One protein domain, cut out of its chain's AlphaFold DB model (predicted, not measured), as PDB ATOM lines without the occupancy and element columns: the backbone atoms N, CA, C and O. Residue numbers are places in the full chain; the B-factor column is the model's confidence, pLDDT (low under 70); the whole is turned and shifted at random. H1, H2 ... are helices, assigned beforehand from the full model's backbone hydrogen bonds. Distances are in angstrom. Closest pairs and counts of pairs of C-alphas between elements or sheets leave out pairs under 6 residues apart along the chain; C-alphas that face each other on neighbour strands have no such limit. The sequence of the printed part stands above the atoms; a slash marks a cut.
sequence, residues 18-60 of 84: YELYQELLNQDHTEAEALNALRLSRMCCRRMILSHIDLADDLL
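What this domain is: This is residues 18 to 60 of the 84 residues of the protein "DNA-directed RNA polymerase subunit, putative" of Trypanosoma brucei brucei (strain 927/4 GUTat10.1) (UniProt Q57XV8). What shape? Three short helices, H1, H2 and H3, form a small triangular body; residues 53 to 60, with H4, stick out. What else? The printed part has 43 residues, 28 of them in four named helices, H1 to H4 in order along the chain, with no named strand; the class is all helix. The whole is only just loose, close to compact: radius of gyration of the C-alphas 11.2 A, spans 33 by 25 by 12 A.

Where its parts are: What begins? H1, residues 18 to 26, runs 12.4 A from C-alpha 18 at (-30.639, 9.430, -7.042). What follows? H2 is residues 31 to 37, H3 43 to 50, H4 56 to 59, its last C-alpha at (-28.964, 17.475, -23.810).

How they stand to each other: What touches? H1 touches H2 at a steep tilt of 60 degrees, closest C-alphas Leu 24 and Ala 34, 5.7 A. H3 is close but not clearly touching H1, closest C-alphas Tyr 18 and Ile 49, 6.5 A; H4 is apart from these. Backbones? Every O i to N i+4 pair in H1 and H2, and 2 of 4 in H3, is within hydrogen-bond range.

The domain as a whole: Any cut? The printed part has no cut. Low confidence? No printed residue is under 70.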
ATOM      1  N   TYR A  18     -31.087  10.009  -5.775       96.11
ATOM      2  CA  TYR A  18     -30.639   9.430  -7.042       96.11
ATOM      3  C   TYR A  18     -29.129   9.228  -7.107       96.11
ATOM      4  O   TYR A  18     -28.682   8.163  -7.508       96.11
ATOM      5  N   GLU A  19     -28.350  10.213  -6.662       95.16
ATOM      6  CA  GLU A  19     -26.887  10.109  -6.622       95.16
ATOM      7  C   GLU A  19     -26.457   8.956  -5.706       95.16
ATOM      8  O   GLU A  19     -25.716   8.078  -6.132       95.16
ATOM      9  N   LEU A  20     -27.050   8.860  -4.509       96.69
ATOM     10  CA  LEU A  20     -26.832   7.742  -3.582       96.69
ATOM     11  C   LEU A  20     -27.233   6.385  -4.184       96.69
ATOM     12  O   LEU A  20     -26.581   5.376  -3.935       96.69
ATOM     13  N   TYR A  21     -28.318   6.333  -4.965       97.32
ATOM     14  CA  TYR A  21     -28.716   5.118  -5.677       97.32
ATOM     15  C   TYR A  21     -27.650   4.687  -6.691       97.32
ATOM     16  O   TYR A  21     -27.282   3.515  -6.710       97.32
ATOM     17  N   GLN A  22     -27.133   5.623  -7.493       95.64
ATOM     18  CA  GLN A  22     -26.078   5.358  -8.474       95.64
ATOM     19  C   GLN A  22     -24.763   4.937  -7.800       95.64
ATOM     20  O   GLN A  22     -24.116   3.997  -8.252       95.64
ATOM     21  N   GLU A  23     -24.392   5.566  -6.681       97.29
ATOM     22  CA  GLU A  23     -23.234   5.158  -5.873       97.29
ATOM     23  C   GLU A  23     -23.355   3.710  -5.381       97.29
ATOM     24  O   GLU A  23     -22.385   2.960  -5.465       97.29
ATOM     25  N   LEU A  24     -24.541   3.297  -4.919       97.35
ATOM     26  CA  LEU A  24     -24.789   1.921  -4.479       97.35
ATOM     27  C   LEU A  24     -24.694   0.922  -5.641       97.35
ATOM     28  O   LEU A  24     -24.111  -0.145  -5.468       97.35
ATOM     29  N   LEU A  25     -25.213   1.265  -6.824       96.03
ATOM     30  CA  LEU A  25     -25.067   0.416  -8.014       96.03
ATOM     31  C   LEU A  25     -23.602   0.292  -8.460       96.03
ATOM     32  O   LEU A  25     -23.170  -0.794  -8.827       96.03
ATOM     33  N   ASN A  26     -22.821   1.373  -8.365       96.54
ATOM     34  CA  ASN A  26     -21.382   1.353  -8.650       96.54
ATOM     35  C   ASN A  26     -20.573   0.523  -7.634       96.54
ATOM     36  O   ASN A  26     -19.427   0.178  -7.909       96.54
ATOM     37  N   GLN A  27     -21.147   0.224  -6.464       96.61
ATOM     38  CA  GLN A  27     -20.588  -0.659  -5.432       96.61
ATOM     39  C   GLN A  27     -21.085  -2.113  -5.564       96.61
ATOM     40  O   GLN A  27     -20.992  -2.879  -4.606       96.61
ATOM     41  N   ASP A  28     -21.631  -2.489  -6.726       95.44
ATOM     42  CA  ASP A  28     -22.143  -3.831  -7.041       95.44
ATOM     43  C   ASP A  28     -23.356  -4.286  -6.198       95.44
ATOM     44  O   ASP A  28     -23.658  -5.480  -6.115       95.44
ATOM     45  N   HIS A  29     -24.106  -3.355  -5.593       95.84
ATOM     46  CA  HIS A  29     -25.394  -3.689  -4.978       95.84
ATOM     47  C   HIS A  29     -26.469  -3.964  -6.034       95.84
ATOM     48  O   HIS A  29     -26.554  -3.290  -7.060       95.84
ATOM     49  N   THR A  30     -27.376  -4.899  -5.739       96.71
ATOM     50  CA  THR A  30     -28.566  -5.106  -6.583       96.71
ATOM     51  C   THR A  30     -29.512  -3.904  -6.497       96.71
ATOM     52  O   THR A  30     -29.565  -3.210  -5.474       96.71
ATOM     53  N   GLU A  31     -30.341  -3.663  -7.521       95.73
ATOM     54  CA  GLU A  31     -31.267  -2.521  -7.495       95.73
ATOM     55  C   GLU A  31     -32.244  -2.621  -6.316       95.73
ATOM     56  O   GLU A  31     -32.635  -1.613  -5.720       95.73
ATOM     57  N   ALA A  32     -32.625  -3.846  -5.946       95.70
ATOM     58  CA  ALA A  32     -33.475  -4.110  -4.794       95.70
ATOM     59  C   ALA A  32     -32.794  -3.727  -3.470       95.70
ATOM     60  O   ALA A  32     -33.420  -3.068  -2.631       95.70
ATOM     61  N   GLU A  33     -31.529  -4.110  -3.282       96.69
ATOM     62  CA  GLU A  33     -30.731  -3.748  -2.105       96.69
ATOM     63  C   GLU A  33     -30.531  -2.240  -2.006       96.69
ATOM     64  O   GLU A  33     -30.790  -1.662  -0.946       96.69
ATOM     65  N   ALA A  34     -30.186  -1.587  -3.116       97.41
ATOM     66  CA  ALA A  34     -29.986  -0.145  -3.152       97.41
ATOM     67  C   ALA A  34     -31.265   0.614  -2.747       97.41
ATOM     68  O   ALA A  34     -31.245   1.498  -1.889       97.41
ATOM     69  N   LEU A  35     -32.432   0.216  -3.267       96.93
ATOM     70  CA  LEU A  35     -33.714   0.825  -2.881       96.93
ATOM     71  C   LEU A  35     -34.092   0.579  -1.414       96.93
ATOM     72  O   LEU A  35     -34.746   1.428  -0.793       96.93
ATOM     73  N   ASN A  36     -33.723  -0.583  -0.870       96.50
ATOM     74  CA  ASN A  36     -33.921  -0.898   0.543       96.50
ATOM     75  C   ASN A  36     -33.028  -0.013   1.428       96.50
ATOM     76  O   ASN A  36     -33.531   0.567   2.394       96.50
ATOM     77  N   ALA A  37     -31.756   0.168   1.058       96.87
ATOM     78  CA  ALA A  37     -30.816   1.054   1.746       96.87
ATOM     79  C   ALA A  37     -31.307   2.517   1.773       96.87
ATOM     80  O   ALA A  37     -31.252   3.173   2.814       96.87
ATOM     81  N   LEU A  38     -31.926   2.993   0.687       96.09
ATOM     82  CA  LEU A  38     -32.526   4.336   0.589       96.09
ATOM     83  C   LEU A  38     -33.857   4.494   1.354       96.09
ATOM     84  O   LEU A  38     -34.512   5.540   1.283       96.09
ATOM     85  N   ARG A  39     -34.303   3.460   2.084       95.88
ATOM     86  CA  ARG A  39     -35.553   3.452   2.869       95.88
ATOM     87  C   ARG A  39     -36.787   3.814   2.027       95.88
ATOM     88  O   ARG A  39     -37.714   4.504   2.480       95.88
ATOM     89  N   LEU A  40     -36.821   3.359   0.774       95.62
ATOM     90  CA  LEU A  40     -37.984   3.480  -0.103       95.62
ATOM     91  C   LEU A  40     -38.840   2.215   0.019       95.62
ATOM     92  O   LEU A  40     -38.598   1.228  -0.662       95.62
ATOM     93  N   SER A  41     -39.862   2.231   0.876       92.98
ATOM     94  CA  SER A  41     -40.770   1.081   1.055       92.98
ATOM     95  C   SER A  41     -41.870   1.008  -0.009       92.98
ATOM     96  O   SER A  41     -42.195  -0.060  -0.515       92.98
ATOM     97  N   ARG A  42     -42.450   2.156  -0.375       96.20
ATOM     98  CA  ARG A  42     -43.592   2.221  -1.297       96.20
ATOM     99  C   ARG A  42     -43.152   2.087  -2.752       96.20
ATOM    100  O   ARG A  42     -42.313   2.861  -3.218       96.20
ATOM    101  N   MET A  43     -43.818   1.204  -3.499       96.69
ATOM    102  CA  MET A  43     -43.573   0.987  -4.933       96.69
ATOM    103  C   MET A  43     -43.651   2.277  -5.764       96.69
ATOM    104  O   MET A  43     -42.853   2.482  -6.671       96.69
ATOM    105  N   CYS A  44     -44.561   3.193  -5.417       97.65
ATOM    106  CA  CYS A  44     -44.748   4.437  -6.155       97.65
ATOM    107  C   CYS A  44     -43.513   5.342  -6.106       97.65
ATOM    108  O   CYS A  44     -43.183   5.977  -7.104       97.65
ATOM    109  N   CYS A  45     -42.827   5.384  -4.959       97.17
ATOM    110  CA  CYS A  45     -41.628   6.187  -4.793       97.17
ATOM    111  C   CYS A  45     -40.389   5.407  -5.331       97.17
ATOM    112  O   CYS A  45     -39.496   6.042  -5.880       97.17
ATOM    113  N   ARG A  46     -40.378   4.054  -5.300       97.40
ATOM    114  CA  ARG A  46     -39.347   3.205  -5.959       97.40
ATOM    115  C   ARG A  46     -39.319   3.355  -7.479       97.40
ATOM    116  O   ARG A  46     -38.248   3.505  -8.053       97.40
ATOM    117  N   ARG A  47     -40.494   3.358  -8.120       97.11
ATOM    118  CA  ARG A  47     -40.625   3.514  -9.579       97.11
ATOM    119  C   ARG A  47     -39.903   4.762 -10.086       97.11
ATOM    120  O   ARG A  47     -39.313   4.713 -11.148       97.11
ATOM    121  N   MET A  48     -39.934   5.856  -9.319       96.57
ATOM    122  CA  MET A  48     -39.285   7.115  -9.705       96.57
ATOM    123  C   MET A  48     -37.770   6.993  -9.850       96.57
ATOM    124  O   MET A  48     -37.218   7.705 -10.670       96.57
ATOM    125  N   ILE A  49     -37.126   6.127  -9.060       96.29
ATOM    126  CA  ILE A  49     -35.688   5.856  -9.153       96.29
ATOM    127  C   ILE A  49     -35.422   4.829 -10.262       96.29
ATOM    128  O   ILE A  49     -34.636   5.090 -11.160       96.29
ATOM    129  N   LEU A  50     -36.128   3.690 -10.231       95.87
ATOM    130  CA  LEU A  50     -35.880   2.560 -11.139       95.87
ATOM    131  C   LEU A  50     -36.087   2.888 -12.619       95.87
ATOM    132  O   LEU A  50     -35.372   2.368 -13.462       95.87
ATOM    133  N   SER A  51     -37.102   3.692 -12.949       94.89
ATOM    134  CA  SER A  51     -37.432   4.016 -14.341       94.89
ATOM    135  C   SER A  51     -36.850   5.355 -14.794       94.89
ATOM    136  O   SER A  51     -37.316   5.908 -15.792       94.89
ATOM    137  N   HIS A  52     -35.939   5.944 -14.020       94.38
ATOM    138  CA  HIS A  52     -35.328   7.216 -14.375       94.38
ATOM    139  C   HIS A  52     -34.252   7.015 -15.445       94.38
ATOM    140  O   HIS A  52     -33.426   6.118 -15.326       94.38
ATOM    141  N   ILE A  53     -34.244   7.874 -16.466       92.91
ATOM    142  CA  ILE A  53     -33.202   7.908 -17.497       92.91
ATOM    143  C   ILE A  53     -32.604   9.310 -17.505       92.91
ATOM    144  O   ILE A  53     -33.279  10.290 -17.854       92.91
ATOM    145  N   ASP A  54     -31.326   9.407 -17.146       91.47
ATOM    146  CA  ASP A  54     -30.640  10.689 -17.072       91.47
ATOM    147  C   ASP A  54     -30.117  11.158 -18.433       91.47
ATOM    148  O   ASP A  54     -28.950  11.040 -18.774       91.47
ATOM    149  N   LEU A  55     -31.020  11.723 -19.229       91.38
ATOM    150  CA  LEU A  55     -30.669  12.419 -20.478       91.38
ATOM    151  C   LEU A  55     -30.147  13.857 -20.259       91.38
ATOM    152  O   LEU A  55     -30.221  14.650 -21.193       91.38
ATOM    153  N   ALA A  56     -29.807  14.292 -19.035       90.60
ATOM    154  CA  ALA A  56     -29.347  15.674 -18.843       90.60
ATOM    155  C   ALA A  56     -28.037  15.909 -19.606       90.60
ATOM    156  O   ALA A  56     -27.983  16.812 -20.438       90.60
ATOM    157  N   ASP A  57     -27.055  15.030 -19.416       88.40
ATOM    158  CA  ASP A  57     -25.732  15.127 -20.043       88.40
ATOM    159  C   ASP A  57     -25.776  15.074 -21.573       88.40
ATOM    160  O   ASP A  57     -25.021  15.778 -22.238       88.40
ATOM    161  N   ASP A  58     -26.707  14.300 -22.137       87.83
ATOM    162  CA  ASP A  58     -26.907  14.219 -23.588       87.83
ATOM    163  C   ASP A  58     -27.512  15.504 -24.174       87.83
ATOM    164  O   ASP A  58     -27.310  15.808 -25.351       87.83
ATOM    165  N   LEU A  59     -28.275  16.258 -23.374       87.00
ATOM    166  CA  LEU A  59     -28.964  17.475 -23.810       87.00
ATOM    167  C   LEU A  59     -28.170  18.755 -23.521       87.00
ATOM    168  O   LEU A  59     -28.339  19.728 -24.253       87.00
ATOM    169  N   LEU A  60     -27.288  18.756 -22.513       86.97
ATOM    170  CA  LEU A  60     -26.401  19.884 -22.173       86.97
ATOM    171  C   LEU A  60     -25.662  20.531 -23.367       86.97
ATOM    172  O   LEU A  60     -25.521  21.755 -23.369       86.97
TER     173      LEU A  60